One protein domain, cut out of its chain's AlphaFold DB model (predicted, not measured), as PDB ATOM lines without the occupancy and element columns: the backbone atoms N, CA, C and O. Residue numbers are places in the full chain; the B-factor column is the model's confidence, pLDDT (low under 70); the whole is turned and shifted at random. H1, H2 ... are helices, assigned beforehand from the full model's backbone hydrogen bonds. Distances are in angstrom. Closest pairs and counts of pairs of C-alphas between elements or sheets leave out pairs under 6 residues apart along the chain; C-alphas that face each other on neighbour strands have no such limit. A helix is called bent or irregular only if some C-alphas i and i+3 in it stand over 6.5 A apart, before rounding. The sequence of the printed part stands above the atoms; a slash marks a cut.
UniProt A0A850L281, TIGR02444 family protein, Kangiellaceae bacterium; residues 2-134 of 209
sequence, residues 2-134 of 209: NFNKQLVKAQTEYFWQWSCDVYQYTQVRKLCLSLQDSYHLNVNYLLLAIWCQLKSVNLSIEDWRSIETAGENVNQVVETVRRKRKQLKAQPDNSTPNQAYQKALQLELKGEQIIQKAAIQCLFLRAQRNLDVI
ATOM      1  N   ASN A   2     297.754 297.644 312.235       51.03
ATOM      2  CA  ASN A   2     296.561 297.794 311.371       51.03
ATOM      3  C   ASN A   2     295.513 298.822 311.874       51.03
ATOM      4  O   ASN A   2     294.889 299.519 311.078       51.03
ATOM      5  N   PHE A   3     295.382 298.980 313.197       49.16
ATOM      6  CA  PHE A   3     294.408 299.880 313.838       49.16
ATOM      7  C   PHE A   3     294.617 301.361 313.476       49.16
ATOM      8  O   PHE A   3     293.670 302.072 313.152       49.16
ATOM      9  N   ASN A   4     295.876 301.808 313.421       67.81
ATOM     10  CA  ASN A   4     296.206 303.204 313.123       67.81
ATOM     11  C   ASN A   4     295.848 303.583 311.670       67.81
ATOM     12  O   ASN A   4     295.330 304.663 311.403       67.81
ATOM     13  N   LYS A   5     296.013 302.650 310.717       71.56
ATOM     14  CA  LYS A   5     295.608 302.865 309.315       71.56
ATOM     15  C   LYS A   5     294.089 302.990 309.161       71.56
ATOM     16  O   LYS A   5     293.630 303.830 308.389       71.56
ATOM     17  N   GLN A   6     293.319 302.173 309.880       75.19
ATOM     18  CA  GLN A   6     291.854 302.234 309.850       75.19
ATOM     19  C   GLN A   6     291.328 303.524 310.489       75.19
ATOM     20  O   GLN A   6     290.454 304.167 309.913       75.19
ATOM     21  N   LEU A   7     291.912 303.948 311.613       77.62
ATOM     22  CA  LEU A   7     291.566 305.209 312.266       77.62
ATOM     23  C   LEU A   7     291.828 306.412 311.351       77.62
ATOM     24  O   LEU A   7     290.941 307.238 311.152       77.62
ATOM     25  N   VAL A   8     293.014 306.486 310.741       81.50
ATOM     26  CA  VAL A   8     293.365 307.571 309.808       81.50
ATOM     27  C   VAL A   8     292.419 307.602 308.606       81.50
ATOM     28  O   VAL A   8     292.009 308.677 308.166       81.50
ATOM     29  N   LYS A   9     292.029 306.431 308.088       83.50
ATOM     30  CA  LYS A   9     291.041 306.331 307.009       83.50
ATOM     31  C   LYS A   9     289.678 306.881 307.446       83.50
ATOM     32  O   LYS A   9     289.147 307.751 306.764       83.50
ATOM     33  N   ALA A  10     289.160 306.444 308.593       82.81
ATOM     34  CA  ALA A  10     287.877 306.911 309.117       82.81
ATOM     35  C   ALA A  10     287.872 308.428 309.371       82.81
ATOM     36  O   ALA A  10     286.907 309.114 309.052       82.81
ATOM     37  N   GLN A  11     288.973 308.973 309.892       85.00
ATOM     38  CA  GLN A  11     289.109 310.411 310.143       85.00
ATOM     39  C   GLN A  11     289.219 311.221 308.849       85.00
ATOM     40  O   GLN A  11     288.693 312.327 308.777       85.00
ATOM     41  N   THR A  12     289.834 310.654 307.808       90.25
ATOM     42  CA  THR A  12     289.848 311.259 306.468       90.25
ATOM     43  C   THR A  12     288.429 311.372 305.909       90.25
ATOM     44  O   THR A  12     288.030 312.439 305.452       90.25
ATOM     45  N   GLU A  13     287.662 310.280 305.957       90.56
ATOM     46  CA  GLU A  13     286.279 310.241 305.465       90.56
ATOM     47  C   GLU A  13     285.374 311.181 306.271       90.56
ATOM     48  O   GLU A  13     284.608 311.955 305.698       90.56
ATOM     49  N   TYR A  14     285.522 311.181 307.597       89.38
ATOM     50  CA  TYR A  14     284.780 312.071 308.482       89.38
ATOM     51  C   TYR A  14     285.081 313.549 308.210       89.38
ATOM     52  O   TYR A  14     284.159 314.359 308.130       89.38
ATOM     53  N   PHE A  15     286.354 313.914 308.039       90.12
ATOM     54  CA  PHE A  15     286.725 315.295 307.745       90.12
ATOM     55  C   PHE A  15     286.237 315.749 306.363       90.12
ATOM     56  O   PHE A  15     285.777 316.886 306.234       90.12
ATOM     57  N   TRP A  16     286.254 314.866 305.358       93.50
ATOM     58  CA  TRP A  16     285.670 315.148 304.045       93.50
ATOM     59  C   TRP A  16     284.167 315.424 304.142       93.50
ATOM     60  O   TRP A  16     283.694 316.441 303.630       93.50
ATOM     61  N   GLN A  17     283.420 314.567 304.845       92.19
ATOM     62  CA  GLN A  17     281.980 314.750 305.035       92.19
ATOM     63  C   GLN A  17     281.680 316.054 305.778       92.19
ATOM     64  O   GLN A  17     280.904 316.874 305.294       92.19
ATOM     65  N   TRP A  18     282.375 316.295 306.892       92.06
ATOM     66  CA  TRP A  18     282.250 317.535 307.655       92.06
ATOM     67  C   TRP A  18     282.534 318.770 306.790       92.06
ATOM     68  O   TRP A  18     281.809 319.759 306.861       92.06
ATOM     69  N   SER A  19     283.557 318.705 305.937       86.88
ATOM     70  CA  SER A  19     283.912 319.799 305.030       86.88
ATOM     71  C   SER A  19     282.819 320.053 304.003       86.88
ATOM     72  O   SER A  19     282.467 321.205 303.770       86.88
ATOM     73  N   CYS A  20     282.238 318.994 303.433       90.81
ATOM     74  CA  CYS A  20     281.095 319.107 302.532       90.81
ATOM     75  C   CYS A  20     279.903 319.771 303.227       90.81
ATOM     76  O   CYS A  20     279.314 320.690 302.660       90.81
ATOM     77  N   ASP A  21     279.580 319.353 304.449       83.75
ATOM     78  CA  ASP A  21     278.452 319.882 305.220       83.75
ATOM     79  C   ASP A  21     278.662 321.358 305.579       83.75
ATOM     80  O   ASP A  21     277.790 322.199 305.360       83.75
ATOM     81  N   VAL A  22     279.860 321.717 306.041       77.06
ATOM     82  CA  VAL A  22     280.218 323.106 306.359       77.06
ATOM     83  C   VAL A  22     280.203 323.996 305.112       77.06
ATOM     84  O   VAL A  22     279.767 325.148 305.166       77.06
ATOM     85  N   TYR A  23     280.608 323.473 303.957       80.81
ATOM     86  CA  TYR A  23     280.624 324.226 302.701       80.81
ATOM     87  C   TYR A  23     279.229 324.415 302.066       80.81
ATOM     88  O   TYR A  23     279.062 325.192 301.110       80.81
ATOM     89  N   GLN A  24     278.197 323.734 302.582       82.12
ATOM     90  CA  GLN A  24     276.804 323.984 302.197       82.12
ATOM     91  C   GLN A  24     276.301 325.337 302.716       82.12
ATOM     92  O   GLN A  24     275.486 325.973 302.043       82.12
ATOM     93  N   TYR A  25     276.830 325.831 303.842       78.06
ATOM     94  CA  TYR A  25     276.463 327.142 304.373       78.06
ATOM     95  C   TYR A  25     276.950 328.264 303.447       78.06
ATOM     96  O   TYR A  25     278.145 328.435 303.194       78.06
ATOM     97  N   THR A  26     276.007 329.068 302.952       76.00
ATOM     98  CA  THR A  26     276.276 330.103 301.938       76.00
ATOM     99  C   THR A  26     277.315 331.121 302.413       76.00
ATOM    100  O   THR A  26     278.164 331.543 301.628       76.00
ATOM    101  N   GLN A  27     277.271 331.511 303.687       70.69
ATOM    102  CA  GLN A  27     278.204 332.472 304.275       70.69
ATOM    103  C   GLN A  27     279.629 331.910 304.315       70.69
ATOM    104  O   GLN A  27     280.562 332.600 303.909       70.69
ATOM    105  N   VAL A  28     279.783 330.643 304.719       75.25
ATOM    106  CA  VAL A  28     281.081 329.956 304.747       75.25
ATOM    107  C   VAL A  28     281.660 329.870 303.341       75.25
ATOM    108  O   VAL A  28     282.790 330.291 303.116       75.25
ATOM    109  N   ARG A  29     280.861 329.419 302.370       80.00
ATOM    110  CA  ARG A  29     281.286 329.338 300.969       80.00
ATOM    111  C   ARG A  29     281.767 330.686 300.436       80.00
ATOM    112  O   ARG A  29     282.829 330.754 299.829       80.00
ATOM    113  N   LYS A  30     280.996 331.758 300.654       77.06
ATOM    114  CA  LYS A  30     281.365 333.113 300.209       77.06
ATOM    115  C   LYS A  30     282.680 333.573 300.838       77.06
ATOM    116  O   LYS A  30     283.526 334.104 300.126       77.06
ATOM    117  N   LEU A  31     282.860 333.338 302.137       74.69
ATOM    118  CA  LEU A  31     284.085 333.699 302.845       74.69
ATOM    119  C   LEU A  31     285.293 332.908 302.327       74.69
ATOM    120  O   LEU A  31     286.307 333.511 301.997       74.69
ATOM    121  N   CYS A  32     285.179 331.583 302.197       75.81
ATOM    122  CA  CYS A  32     286.247 330.737 301.663       75.81
ATOM    123  C   CYS A  32     286.663 331.171 300.255       75.81
ATOM    124  O   CYS A  32     287.855 331.295 299.994       75.81
ATOM    125  N   LEU A  33     285.697 331.454 299.374       81.38
ATOM    126  CA  LEU A  33     285.976 331.945 298.023       81.38
ATOM    127  C   LEU A  33     286.660 333.316 298.041       81.38
ATOM    128  O   LEU A  33     287.637 333.512 297.329       81.38
ATOM    129  N   SER A  34     286.197 334.246 298.883       75.94
ATOM    130  CA  SER A  34     286.831 335.561 299.022       75.94
ATOM    131  C   SER A  34     288.272 335.445 299.511       75.94
ATOM    132  O   SER A  34     289.156 336.092 298.963       75.94
ATOM    133  N   LEU A  35     288.527 334.616 300.524       73.62
ATOM    134  CA  LEU A  35     289.871 334.410 301.063       73.62
ATOM    135  C   LEU A  35     290.790 333.721 300.050       73.62
ATOM    136  O   LEU A  35     291.955 334.092 299.915       73.62
ATOM    137  N   GLN A  36     290.259 332.753 299.307       78.19
ATOM    138  CA  GLN A  36     290.980 332.093 298.229       78.19
ATOM    139  C   GLN A  36     291.343 333.070 297.104       78.19
ATOM    140  O   GLN A  36     292.483 333.078 296.651       78.19
ATOM    141  N   ASP A  37     290.402 333.892 296.640       79.94
ATOM    142  CA  ASP A  37     290.649 334.787 295.507       79.94
ATOM    143  C   ASP A  37     291.507 336.009 295.905       79.94
ATOM    144  O   ASP A  37     292.353 336.424 295.115       79.94
ATOM    145  N   SER A  38     291.345 336.562 297.117       74.12
ATOM    146  CA  SER A  38     292.096 337.747 297.577       74.12
ATOM    147  C   SER A  38     293.490 337.436 298.125       74.12
ATOM    148  O   SER A  38     294.387 338.262 297.986       74.12
ATOM    149  N   TYR A  39     293.674 336.275 298.759       71.50
ATOM    150  CA  TYR A  39     294.918 335.920 299.455       71.50
ATOM    151  C   TYR A  39     295.556 334.625 298.942       71.50
ATOM    152  O   TYR A  39     296.536 334.161 299.517       71.50
ATOM    153  N   HIS A  40     295.010 334.024 297.879       74.88
ATOM    154  CA  HIS A  40     295.496 332.763 297.303       74.88
ATOM    155  C   HIS A  40     295.550 331.602 298.309       74.88
ATOM    156  O   HIS A  40     296.346 330.675 298.166       74.88
ATOM    157  N   LEU A  41     294.689 331.642 299.332       77.69
ATOM    158  CA  LEU A  41     294.627 330.604 300.356       77.69
ATOM    159  C   LEU A  41     293.954 329.342 299.816       77.69
ATOM    160  O   LEU A  41     292.929 329.403 299.134       77.69
ATOM    161  N   ASN A  42     294.491 328.181 300.187       83.81
ATOM    162  CA  ASN A  42     293.856 326.906 299.885       83.81
ATOM    163  C   ASN A  42     292.682 326.657 300.856       83.81
ATOM    164  O   ASN A  42     292.851 326.617 302.078       83.81
ATOM    165  N   VAL A  43     291.484 326.452 300.299       86.56
ATOM    166  CA  VAL A  43     290.243 326.245 301.063       86.56
ATOM    167  C   VAL A  43     290.303 325.006 301.959       86.56
ATOM    168  O   VAL A  43     289.795 325.050 303.077       86.56
ATOM    169  N   ASN A  44     290.959 323.923 301.537       90.31
ATOM    170  CA  ASN A  44     291.109 322.728 302.367       90.31
ATOM    171  C   ASN A  44     291.918 322.999 303.638       90.31
ATOM    172  O   ASN A  44     291.575 322.473 304.697       90.31
ATOM    173  N   TYR A  45     292.954 323.836 303.562       87.69
ATOM    174  CA  TYR A  45     293.748 324.203 304.737       87.69
ATOM    175  C   TYR A  45     292.990 325.166 305.658       87.69
ATOM    176  O   TYR A  45     293.053 325.015 306.875       87.69
ATOM    177  N   LEU A  46     292.180 326.078 305.101       84.06
ATOM    178  CA  LEU A  46     291.261 326.910 305.889       84.06
ATOM    179  C   LEU A  46     290.241 326.062 306.661       84.06
ATOM    180  O   LEU A  46     290.059 326.242 307.865       84.06
ATOM    181  N   LEU A  47     289.596 325.112 305.980       82.88
ATOM    182  CA  LEU A  47     288.638 324.197 306.600       82.88
ATOM    183  C   LEU A  47     289.308 323.323 307.664       82.88
ATOM    184  O   LEU A  47     288.726 323.101 308.726       82.88
ATOM    185  N   LEU A  48     290.549 322.889 307.428       85.50
ATOM    186  CA  LEU A  48     291.323 322.138 308.413       85.50
ATOM    187  C   LEU A  48     291.626 322.978 309.653       85.50
ATOM    188  O   LEU A  48     291.467 322.481 310.764       85.50
ATOM    189  N   ALA A  49     292.002 324.247 309.486       79.69
ATOM    190  CA  ALA A  49     292.286 325.138 310.606       79.69
ATOM    191  C   ALA A  49     291.055 325.310 311.505       79.69
ATOM    192  O   ALA A  49     291.151 325.189 312.728       79.69
ATOM    193  N   ILE A  50     289.881 325.509 310.896       76.94
ATOM    194  CA  ILE A  50     288.602 325.602 311.611       76.94
ATOM    195  C   ILE A  50     288.295 324.286 312.335       76.94
ATOM    196  O   ILE A  50     287.929 324.289 313.509       76.94
ATOM    197  N   TRP A  51     288.469 323.149 311.661       80.12
ATOM    198  CA  TRP A  51     288.208 321.834 312.242       80.12
ATOM    199  C   TRP A  51     289.117 321.526 313.437       80.12
ATOM    200  O   TRP A  51     288.640 321.063 314.476       80.12
ATOM    201  N   CYS A  52     290.409 321.841 313.326       75.94
ATOM    202  CA  CYS A  52     291.371 321.737 314.418       75.94
ATOM    203  C   CYS A  52     290.978 322.639 315.593       75.94
ATOM    204  O   CYS A  52     290.940 322.161 316.728       75.94
ATOM    205  N   GLN A  53     290.589 323.891 315.330       72.06
ATOM    206  CA  GLN A  53     290.138 324.822 316.365       72.06
ATOM    207  C   GLN A  53     288.920 324.284 317.131       72.06
ATOM    208  O   GLN A  53     288.916 324.285 318.361       72.06
ATOM    209  N   LEU A  54     287.908 323.765 316.428       69.38
ATOM    210  CA  LEU A  54     286.710 323.181 317.049       69.38
ATOM    211  C   LEU A  54     287.032 321.954 317.912       69.38
ATOM    212  O   LEU A  54     286.357 321.694 318.905       69.38
ATOM    213  N   LYS A  55     288.078 321.208 317.552       75.25
ATOM    214  CA  LYS A  55     288.570 320.051 318.312       75.25
ATOM    215  C   LYS A  55     289.640 320.410 319.346       75.25
ATOM    216  O   LYS A  55     290.194 319.507 319.967       75.25
ATOM    217  N   SER A  56     289.918 321.700 319.553       75.38
ATOM    218  CA  SER A  56     290.976 322.192 320.450       75.38
ATOM    219  C   SER A  56     292.365 321.613 320.137       75.38
ATOM    220  O   SER A  56     293.191 321.421 321.032       75.38
ATOM    221  N   VAL A  57     292.625 321.321 318.861       75.06
ATOM    222  CA  VAL A  57     293.927 320.880 318.359       75.06
ATOM    223  C   VAL A  57     294.730 322.118 317.979       75.06
ATOM    224  O   VAL A  57     294.426 322.786 316.993       75.06
ATOM    225  N   ASN A  58     295.771 322.408 318.756       73.25
ATOM    226  CA  ASN A  58     296.696 323.497 318.466       73.25
ATOM    227  C   ASN A  58     297.840 322.986 317.592       73.25
ATOM    228  O   ASN A  58     298.522 322.033 317.964       73.25
ATOM    229  N   LEU A  59     298.055 323.644 316.457       72.62
ATOM    230  CA  LEU A  59     299.132 323.334 315.523       72.62
ATOM    231  C   LEU A  59     300.182 324.440 315.564       72.62
ATOM    232  O   LEU A  59     299.860 325.625 315.467       72.62
ATOM    233  N   SER A  60     301.442 324.046 315.707       78.19
ATOM    234  CA  SER A  60     302.584 324.939 315.545       78.19
ATOM    235  C   SER A  60     302.787 325.310 314.072       78.19
ATOM    236  O   SER A  60     302.250 324.678 313.161       78.19
ATOM    237  N   ILE A  61     303.627 326.315 313.820       74.94
ATOM    238  CA  ILE A  61     304.032 326.699 312.458       74.94
ATOM    239  C   ILE A  61     304.687 325.515 311.725       74.94
ATOM    240  O   ILE A  61     304.499 325.343 310.525       74.94
ATOM    241  N   GLU A  62     305.443 324.677 312.434       82.12
ATOM    242  CA  GLU A  62     306.103 323.511 311.844       82.12
ATOM    243  C   GLU A  62     305.113 322.394 311.479       82.12
ATOM    244  O   GLU A  62     305.280 321.726 310.454       82.12
ATOM    245  N   ASP A  63     304.054 322.219 312.279       80.00
ATOM    246  CA  ASP A  63     302.955 321.308 311.946       80.00
ATOM    247  C   ASP A  63     302.270 321.754 310.648       80.00
ATOM    248  O   ASP A  63     302.101 320.941 309.740       80.00
ATOM    249  N   TRP A  64     301.958 323.049 310.524       83.56
ATOM    250  CA  TRP A  64     301.356 323.621 309.315       83.56
ATOM    251  C   TRP A  64     302.241 323.463 308.084       83.56
ATOM    252  O   TRP A  64     301.768 322.957 307.071       83.56
ATOM    253  N   ARG A  65     303.539 323.775 308.187       84.75
ATOM    254  CA  ARG A  65     304.493 323.548 307.088       84.75
ATOM    255  C   ARG A  65     304.511 322.087 306.650       84.75
ATOM    256  O   ARG A  65     304.454 321.798 305.465       84.75
ATOM    257  N   SER A  66     304.536 321.156 307.606       86.62
ATOM    258  CA  SER A  66     304.521 319.719 307.301       86.62
ATOM    259  C   SER A  66     303.235 319.294 306.583       86.62
ATOM    260  O   SER A  66     303.272 318.456 305.684       86.62
ATOM    261  N   ILE A  67     302.090 319.843 306.997       87.19
ATOM    262  CA  ILE A  67     300.785 319.592 306.377       87.19
ATOM    263  C   ILE A  67     300.757 320.134 304.944       87.19
ATOM    264  O   ILE A  67     300.350 319.414 304.033       87.19
ATOM    265  N   GLU A  68     301.226 321.362 304.733       88.00
ATOM    266  CA  GLU A  68     301.265 322.001 303.416       88.00
ATOM    267  C   GLU A  68     302.197 321.259 302.456       88.00
ATOM    268  O   GLU A  68     301.784 320.922 301.344       88.00
ATOM    269  N   THR A  69     303.410 320.911 302.903       93.81
ATOM    270  CA  THR A  69     304.376 320.133 302.113       93.81
ATOM    271  C   THR A  69     303.813 318.768 301.708       93.81
ATOM    272  O   THR A  69     304.054 318.309 300.594       93.81
ATOM    273  N   ALA A  70     303.014 318.118 302.563       93.50
ATOM    274  CA  ALA A  70     302.409 316.826 302.236       93.50
ATOM    275  C   ALA A  70     301.426 316.898 301.048       93.50
ATOM    276  O   ALA A  70     301.246 315.902 300.345       93.50
ATOM    277  N   GLY A  71     300.792 318.053 300.821       92.69
ATOM    278  CA  GLY A  71     299.830 318.276 299.736       92.69
ATOM    279  C   GLY A  71     300.360 319.103 298.560       92.69
ATOM    280  O   GLY A  71     299.665 319.221 297.552       92.69
ATOM    281  N   GLU A  72     301.564 319.669 298.661       92.62
ATOM    282  CA  GLU A  72     302.060 320.730 297.775       92.62
ATOM    283  C   GLU A  72     302.024 320.362 296.286       92.62
ATOM    284  O   GLU A  72     301.450 321.095 295.480       92.62
ATOM    285  N   ASN A  73     302.554 319.192 295.923       94.00
ATOM    286  CA  ASN A  73     302.586 318.741 294.528       94.00
ATOM    287  C   ASN A  73     301.177 318.634 293.925       94.00
ATOM    288  O   ASN A  73     300.936 319.042 292.790       94.00
ATOM    289  N   VAL A  74     300.220 318.103 294.692       93.94
ATOM    290  CA  VAL A  74     298.830 317.960 294.236       93.94
ATOM    291  C   VAL A  74     298.148 319.324 294.182       93.94
ATOM    292  O   VAL A  74     297.417 319.599 293.234       93.94
ATOM    293  N   ASN A  75     298.437 320.203 295.142       92.38
ATOM    294  CA  ASN A  75     297.940 321.575 295.159       92.38
ATOM    295  C   ASN A  75     298.354 322.355 293.902       92.38
ATOM    296  O   ASN A  75     297.512 322.985 293.268       92.38
ATOM    297  N   GLN A  76     299.612 322.247 293.466       93.69
ATOM    298  CA  GLN A  76     300.083 322.890 292.230       93.69
ATOM    299  C   GLN A  76     299.327 322.395 290.982       93.69
ATOM    300  O   GLN A  76     298.971 323.184 290.094       93.69
ATOM    301  N   VAL A  77     299.032 321.093 290.917       94.44
ATOM    302  CA  VAL A  77     298.221 320.508 289.839       94.44
ATOM    303  C   VAL A  77     296.782 321.026 289.899       94.44
ATOM    304  O   VAL A  77     296.242 321.446 288.874       94.44
ATOM    305  N   VAL A  78     296.171 321.054 291.087       94.06
ATOM    306  CA  VAL A  78     294.811 321.577 291.305       94.06
ATOM    307  C   VAL A  78     294.705 323.039 290.887       94.06
ATOM    308  O   VAL A  78     293.777 323.387 290.159       94.06
ATOM    309  N   GLU A  79     295.672 323.883 291.247       91.75
ATOM    310  CA  GLU A  79     295.710 325.289 290.831       91.75
ATOM    311  C   GLU A  79     295.793 325.445 289.307       91.75
ATOM    312  O   GLU A  79     295.116 326.286 288.704       91.75
ATOM    313  N   THR A  80     296.566 324.583 288.647       93.44
ATOM    314  CA  THR A  80     296.655 324.561 287.182       93.44
ATOM    315  C   THR A  80     295.317 324.173 286.545       93.44
ATOM    316  O   THR A  80     294.840 324.855 285.628       93.44
ATOM    317  N   VAL A  81     294.667 323.125 287.057       93.81
ATOM    318  CA  VAL A  81     293.337 322.679 286.605       93.81
ATOM    319  C   VAL A  81     292.286 323.768 286.841       93.81
ATOM    320  O   VAL A  81     291.501 324.074 285.941       93.81
ATOM    321  N   ARG A  82     292.309 324.413 288.010       91.31
ATOM    322  CA  ARG A  82     291.420 325.516 288.391       91.31
ATOM    323  C   ARG A  82     291.546 326.702 287.444       91.31
ATOM    324  O   ARG A  82     290.529 327.217 286.973       91.31
ATOM    325  N   ARG A  83     292.774 327.108 287.101       90.94
ATOM    326  CA  ARG A  83     293.023 328.176 286.119       90.94
ATOM    327  C   ARG A  83     292.436 327.816 284.756       90.94
ATOM    328  O   ARG A  83     291.728 328.631 284.162       90.94
ATOM    329  N   LYS A  84     292.657 326.583 284.287       91.12
ATOM    330  CA  LYS A  84     292.099 326.114 283.012       91.12
ATOM    331  C   LYS A  84     290.571 326.074 283.036       91.12
ATOM    332  O   LYS A  84     289.935 326.502 282.077       91.12
ATOM    333  N   ARG A  85     289.964 325.634 284.142       91.81
ATOM    334  CA  ARG A  85     288.507 325.642 284.315       91.81
ATOM    335  C   ARG A  85     287.934 327.060 284.284       91.81
ATOM    336  O   ARG A  85     286.926 327.276 283.611       91.81
ATOM    337  N   LYS A  86     288.564 328.024 284.971       88.31
ATOM    338  CA  LYS A  86     288.158 329.444 284.935       88.31
ATOM    339  C   LYS A  86     288.189 329.988 283.494       88.31
ATOM    340  O   LYS A  86     287.230 330.633 283.086       88.31
ATOM    341  N   GLN A  87     289.209 329.646 282.696       88.62
ATOM    342  CA  GLN A  87     289.285 330.015 281.270       88.62
ATOM    343  C   GLN A  87     288.159 329.394 280.429       88.62
ATOM    344  O   GLN A  87     287.540 330.089 279.631       88.62
ATOM    345  N   LEU A  88     287.862 328.104 280.624       86.50
ATOM    346  CA  LEU A  88     286.783 327.410 279.905       86.50
ATOM    347  C   LEU A  88     285.396 327.999 280.216       86.50
ATOM    348  O   LEU A  88     284.520 327.992 279.356       86.50
ATOM    349  N   LYS A  89     285.197 328.526 281.432       82.75
ATOM    350  CA  LYS A  89     283.950 329.185 281.846       82.75
ATOM    351  C   LYS A  89     283.737 330.549 281.177       82.75
ATOM    352  O   LYS A  89     282.597 330.949 280.997       82.75
ATOM    353  N   ALA A  90     284.811 331.264 280.842       73.69
ATOM    354  CA  ALA A  90     284.754 332.630 280.316       73.69
ATOM    355  C   ALA A  90     284.479 332.715 278.799       73.69
ATOM    356  O   ALA A  90     284.469 333.812 278.248       73.69
ATOM    357  N   GLN A  91     284.287 331.584 278.110       69.25
ATOM    358  CA  GLN A  91     284.035 331.570 276.667       69.25
ATOM    359  C   GLN A  91     282.560 331.906 276.348       69.25
ATOM    360  O   GLN A  91     281.674 331.233 276.881       69.25
ATOM    361  N   PRO A  92     282.297 332.910 275.486       56.09
ATOM    362  CA  PRO A  92     280.984 333.546 275.314       56.09
ATOM    363  C   PRO A  92     279.889 332.672 274.670       56.09
ATOM    364  O   PRO A  92     278.718 332.963 274.882       56.09
ATOM    365  N   ASP A  93     280.233 331.581 273.976       58.16
ATOM    366  CA  ASP A  93     279.262 330.732 273.250       58.16
ATOM    367  C   ASP A  93     278.763 329.497 274.030       58.16
ATOM    368  O   ASP A  93     278.027 328.663 273.503       58.16
ATOM    369  N   ASN A  94     279.141 329.333 275.302       52.78
ATOM    370  CA  ASN A  94     278.777 328.141 276.074       52.78
ATOM    371  C   ASN A  94     277.430 328.306 276.800       52.78
ATOM    372  O   ASN A  94     277.384 328.420 278.026       52.78
ATOM    373  N   SER A  95     276.318 328.221 276.064       53.91
ATOM    374  CA  SER A  95     274.982 327.992 276.650       53.91
ATOM    375  C   SER A  95     274.869 326.631 277.367       53.91
ATOM    376  O   SER A  95     273.929 326.397 278.124       53.91
ATOM    377  N   THR A  96     275.862 325.752 277.192       56.25
ATOM    378  CA  THR A  96     275.969 324.438 277.836       56.25
ATOM    379  C   THR A  96     277.402 324.236 278.346       56.25
ATOM    380  O   THR A  96     278.344 324.489 277.593       56.25
ATOM    381  N   PRO A  97     277.636 323.765 279.592       61.69
ATOM    382  CA  PRO A  97     278.989 323.465 280.056       61.69
ATOM    383  C   PRO A  97     279.634 322.400 279.158       61.69
ATOM    384  O   PRO A  97     279.253 321.231 279.208       61.69
ATOM    385  N   ASN A  98     280.613 322.793 278.338       75.38
ATOM    386  CA  ASN A  98     281.338 321.874 277.460       75.38
ATOM    387  C   ASN A  98     281.957 320.726 278.293       75.38
ATOM    388  O   ASN A  98     282.418 320.937 279.418       75.38
ATOM    389  N   GLN A  99     281.989 319.504 277.753       85.81
ATOM    390  CA  GLN A  99     282.550 318.302 278.382       85.81
ATOM    391  C   GLN A  99     283.941 318.541 279.007       85.81
ATOM    392  O   GLN A  99     284.264 317.967 280.049       85.81
ATOM    393  N   ALA A 100     284.754 319.422 278.414       86.38
ATOM    394  CA  ALA A 100     286.049 319.833 278.960       86.38
ATOM    395  C   ALA A 100     285.944 320.557 280.320       86.38
ATOM    396  O   ALA A 100     286.738 320.281 281.220       86.38
ATOM    397  N   TYR A 101     284.954 321.438 280.502       90.00
ATOM    398  CA  TYR A 101     284.702 322.125 281.774       90.00
ATOM    399  C   TYR A 101     284.315 321.129 282.870       90.00
ATOM    400  O   TYR A 101     284.867 321.174 283.968       90.00
ATOM    401  N   GLN A 102     283.410 320.195 282.558       90.19
ATOM    402  CA  GLN A 102     282.967 319.174 283.512       90.19
ATOM    403  C   GLN A 102     284.115 318.246 283.926       90.19
ATOM    404  O   GLN A 102     284.292 317.969 285.111       90.19
ATOM    405  N   LYS A 103     284.960 317.831 282.972       92.25
ATOM    406  CA  LYS A 103     286.179 317.062 283.267       92.25
ATOM    407  C   LYS A 103     287.135 317.839 284.175       92.25
ATOM    408  O   LYS A 103     287.623 317.279 285.151       92.25
ATOM    409  N   ALA A 104     287.372 319.122 283.897       92.81
ATOM    410  CA  ALA A 104     288.228 319.960 284.737       92.81
ATOM    411  C   ALA A 104     287.665 320.115 286.161       92.81
ATOM    412  O   ALA A 104     288.416 320.015 287.126       92.81
ATOM    413  N   LEU A 105     286.346 320.284 286.304       92.25
ATOM    414  CA  LEU A 105     285.680 320.353 287.607       92.25
ATOM    415  C   LEU A 105     285.838 319.050 288.409       92.25
ATOM    416  O   LEU A 105     286.147 319.093 289.597       92.25
ATOM    417  N   GLN A 106     285.671 317.892 287.766       94.31
ATOM    418  CA  GLN A 106     285.869 316.593 288.417       94.31
ATOM    419  C   GLN A 106     287.327 316.357 288.825       94.31
ATOM    420  O   GLN A 106     287.578 315.793 289.890       94.31
ATOM    421  N   LEU A 107     288.287 316.770 287.993       94.62
ATOM    422  CA  LEU A 107     289.712 316.674 288.317       94.62
ATOM    423  C   LEU A 107     290.083 317.572 289.497       94.62
ATOM    424  O   LEU A 107     290.792 317.116 290.390       94.62
ATOM    425  N   GLU A 108     289.569 318.804 289.530       93.88
ATOM    426  CA  GLU A 108     289.737 319.713 290.668       93.88
ATOM    427  C   GLU A 108     289.203 319.064 291.950       93.88
ATOM    428  O   GLU A 108     289.947 318.941 292.918       93.88
ATOM    429  N   LEU A 109     287.969 318.545 291.935       94.31
ATOM    430  CA  LEU A 109     287.360 317.902 293.105       94.31
ATOM    431  C   LEU A 109     288.170 316.694 293.606       94.31
ATOM    432  O   LEU A 109     288.391 316.551 294.807       94.31
ATOM    433  N   LYS A 110     288.636 315.831 292.694       95.69
ATOM    434  CA  LYS A 110     289.488 314.685 293.049       95.69
ATOM    435  C   LYS A 110     290.821 315.130 293.646       95.69
ATOM    436  O   LYS A 110     291.292 314.522 294.603       95.69
ATOM    437  N   GLY A 111     291.431 316.176 293.093       95.69
ATOM    438  CA  GLY A 111     292.665 316.737 293.630       95.69
ATOM    439  C   GLY A 111     292.471 317.310 295.033       95.69
ATOM    440  O   GLY A 111     293.264 317.010 295.922       95.69
ATOM    441  N   GLU A 112     291.372 318.028 295.271       94.50
ATOM    442  CA  GLU A 112     291.035 318.549 296.602       94.50
ATOM    443  C   GLU A 112     290.814 317.426 297.627       94.50
ATOM    444  O   GLU A 112     291.302 317.520 298.751       94.50
ATOM    445  N   GLN A 113     290.174 316.315 297.243       95.56
ATOM    446  CA  GLN A 113     290.065 315.129 298.108       95.56
ATOM    447  C   GLN A 113     291.435 314.565 298.503       95.56
ATOM    448  O   GLN A 113     291.643 314.161 299.650       95.56
ATOM    449  N   ILE A 114     292.383 314.530 297.563       96.00
ATOM    450  CA  ILE A 114     293.737 314.026 297.812       96.00
ATOM    451  C   ILE A 114     294.503 314.969 298.748       96.00
ATOM    452  O   ILE A 114     295.122 314.486 299.694       96.00
ATOM    453  N   ILE A 115     294.431 316.287 298.527       94.69
ATOM    454  CA  ILE A 115     295.060 317.299 299.395       94.69
ATOM    455  C   ILE A 115     294.537 317.160 300.824       94.69
ATOM    456  O   ILE A 115     295.314 317.062 301.774       94.69
ATOM    457  N   GLN A 116     293.217 317.079 300.982       94.62
ATOM    458  CA  GLN A 116     292.596 316.990 302.294       94.62
ATOM    459  C   GLN A 116     292.959 315.690 303.029       94.62
ATOM    460  O   GLN A 116     293.258 315.693 304.226       94.62
ATOM    461  N   LYS A 117     293.004 314.576 302.292       95.00
ATOM    462  CA  LYS A 117     293.484 313.294 302.807       95.00
ATOM    463  C   LYS A 117     294.942 313.364 303.247       95.00
ATOM    464  O   LYS A 117     295.252 312.893 304.340       95.00
ATOM    465  N   ALA A 118     295.822 313.947 302.436       94.81
ATOM    466  CA  ALA A 118     297.232 314.109 302.784       94.81
ATOM    467  C   ALA A 118     297.397 314.945 304.063       94.81
ATOM    468  O   ALA A 118     298.183 314.584 304.940       94.81
ATOM    469  N   ALA A 119     296.589 315.996 304.218       92.12
ATOM    470  CA  ALA A 119     296.604 316.847 305.400       92.12
ATOM    471  C   ALA A 119     296.201 316.093 306.682       92.12
ATOM    472  O   ALA A 119     296.920 316.150 307.680       92.12
ATOM    473  N   ILE A 120     295.108 315.317 306.647       92.88
ATOM    474  CA  ILE A 120     294.692 314.475 307.784       92.88
ATOM    475  C   ILE A 120     295.729 313.398 308.088       92.88
ATOM    476  O   ILE A 120     296.075 313.177 309.247       92.88
ATOM    477  N   GLN A 121     296.270 312.743 307.062       91.62
ATOM    478  CA  GLN A 121     297.319 311.744 307.251       91.62
ATOM    479  C   GLN A 121     298.552 312.345 307.935       91.62
ATOM    480  O   GLN A 121     299.049 311.766 308.901       91.62
ATOM    481  N   CYS A 122     299.012 313.516 307.488       90.56
ATOM    482  CA  CYS A 122     300.135 314.224 308.097       90.56
ATOM    483  C   CYS A 122     299.852 314.581 309.566       90.56
ATOM    484  O   CYS A 122     300.655 314.260 310.445       90.56
ATOM    485  N   LEU A 123     298.676 315.153 309.846       86.19
ATOM    486  CA  LEU A 123     298.241 315.514 311.196       86.19
ATOM    487  C   LEU A 123     298.288 314.318 312.163       86.19
ATOM    488  O   LEU A 123     298.868 314.409 313.246       86.19
ATOM    489  N   PHE A 124     297.726 313.176 311.762       84.75
ATOM    490  CA  PHE A 124     297.685 311.979 312.605       84.75
ATOM    491  C   PHE A 124     299.054 311.310 312.761       84.75
ATOM    492  O   PHE A 124     299.383 310.840 313.850       84.75
ATOM    493  N   LEU A 125     299.889 311.300 311.715       80.31
ATOM    494  CA  LEU A 125     301.259 310.787 311.815       80.31
ATOM    495  C   LEU A 125     302.100 311.606 312.801       80.31
ATOM    496  O   LEU A 125     302.898 311.037 313.546       80.31
ATOM    497  N   ARG A 126     301.913 312.930 312.839       77.19
ATOM    498  CA  ARG A 126     302.599 313.800 313.804       77.19
ATOM    499  C   ARG A 126     302.097 313.581 315.229       77.19
ATOM    500  O   ARG A 126     302.913 313.458 316.139       77.19
ATOM    501  N   ALA A 127     300.785 313.435 315.417       73.12
ATOM    502  CA  ALA A 127     300.217 313.083 316.717       73.12
ATOM    503  C   ALA A 127     300.774 311.748 317.247       73.12
ATOM    504  O   ALA A 127     301.168 311.671 318.410       73.12
ATOM    505  N   GLN A 128     300.891 310.730 316.385       72.69
ATOM    506  CA  GLN A 128     301.473 309.441 316.762       72.69
ATOM    507  C   GLN A 128     302.938 309.573 317.188       72.69
ATOM    508  O   GLN A 128     303.306 309.074 318.243       72.69
ATOM    509  N   ARG A 129     303.766 310.292 316.418       67.88
ATOM    510  CA  ARG A 129     305.180 310.505 316.775       67.88
ATOM    511  C   ARG A 129     305.335 311.166 318.143       67.88
ATOM    512  O   ARG A 129     306.223 310.787 318.899       67.88
ATOM    513  N   ASN A 130     304.474 312.130 318.468       66.00
ATOM    514  CA  ASN A 130     304.494 312.774 319.780       66.00
ATOM    515  C   ASN A 130     304.153 311.783 320.903       66.00
ATOM    516  O   ASN A 130     304.817 311.797 321.937       66.00
ATOM    517  N   LEU A 131     303.169 310.904 320.692       65.62
ATOM    518  CA  LEU A 131     302.836 309.842 321.646       65.62
ATOM    519  C   LEU A 131     303.994 308.853 321.821       65.62
ATOM    520  O   LEU A 131     304.369 308.581 322.957       65.62
ATOM    521  N   ASP A 132     304.617 308.404 320.730       61.81
ATOM    522  CA  ASP A 132     305.754 307.475 320.777       61.81
ATOM    523  C   ASP A 132     306.945 308.085 321.548       61.81
ATOM    524  O   ASP A 132     307.626 307.407 322.318       61.81
ATOM    525  N   VAL A 133     307.194 309.392 321.378       61.84
ATOM    526  CA  VAL A 133     308.223 310.119 322.139       61.84
ATOM    527  C   VAL A 133     307.875 310.161 323.624       61.84
ATOM    528  O   VAL A 133     308.753 309.900 324.445       61.84
ATOM    529  N   ILE A 134     306.623 310.463 323.978       60.69
ATOM    530  CA  ILE A 134     306.167 310.496 325.375       60.69
ATOM    531  C   ILE A 134     306.279 309.109 326.012       60.69
ATOM    532  O   ILE A 134     306.787 309.000 327.124       60.69
TER     533      ILE A 134
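What this domain is: This is residues 2 to 134 of the 209 residues of the protein "TIGR02444 family protein" of Kangiellaceae bacterium (UniProt A0A850L281). One long helix, H5, is the spine; arm H4b of bent H4 folds back beside it as a hairpin, H1 and H3 pack on H5 at a slant, and H2 packs on H3. Loop 90 to 96 and H5's residues 129 to 134 stick out. The printed part has 133 residues with five named helices, in order H1 to H5, which hold 114 of them, and its class is all helix; it is only just compact, close to loose, with a radius of gyration of the C-alphas of 16.7 A, and spans 62 by 30 by 25 A.

Where its parts are: H1, residues 2 to 24, 34.1 A, begins at C-alpha 2 (296.561, 297.794, 311.371). H2 is 26 to 39, H3 43 to 54. H4, 61 to 89, assigned as one helix by its hydrogen bonds, is bent: C-alphas 70 and 73 are 7.9 A apart. Its arms are H4a, 61 to 70, and H4b, 73 to 89. H5, 99 to 134, 53.2 A, ends at (306.167, 310.496, 325.375).

How they stand to each other: Hub H5 touches H4b, opposite ways at a shallow 24 degrees; closest C-alphas Val 78 and Glu 108, 5.4 A. In each helix or arm every O i to N i+4 pair is within hydrogen-bond range. H2 and H5 are apart.

The domain as a whole: The printed part has no cut and no long link. Residues 2 to 4, 54, 91 to 97 and 129 to 134 have pLDDT under 70.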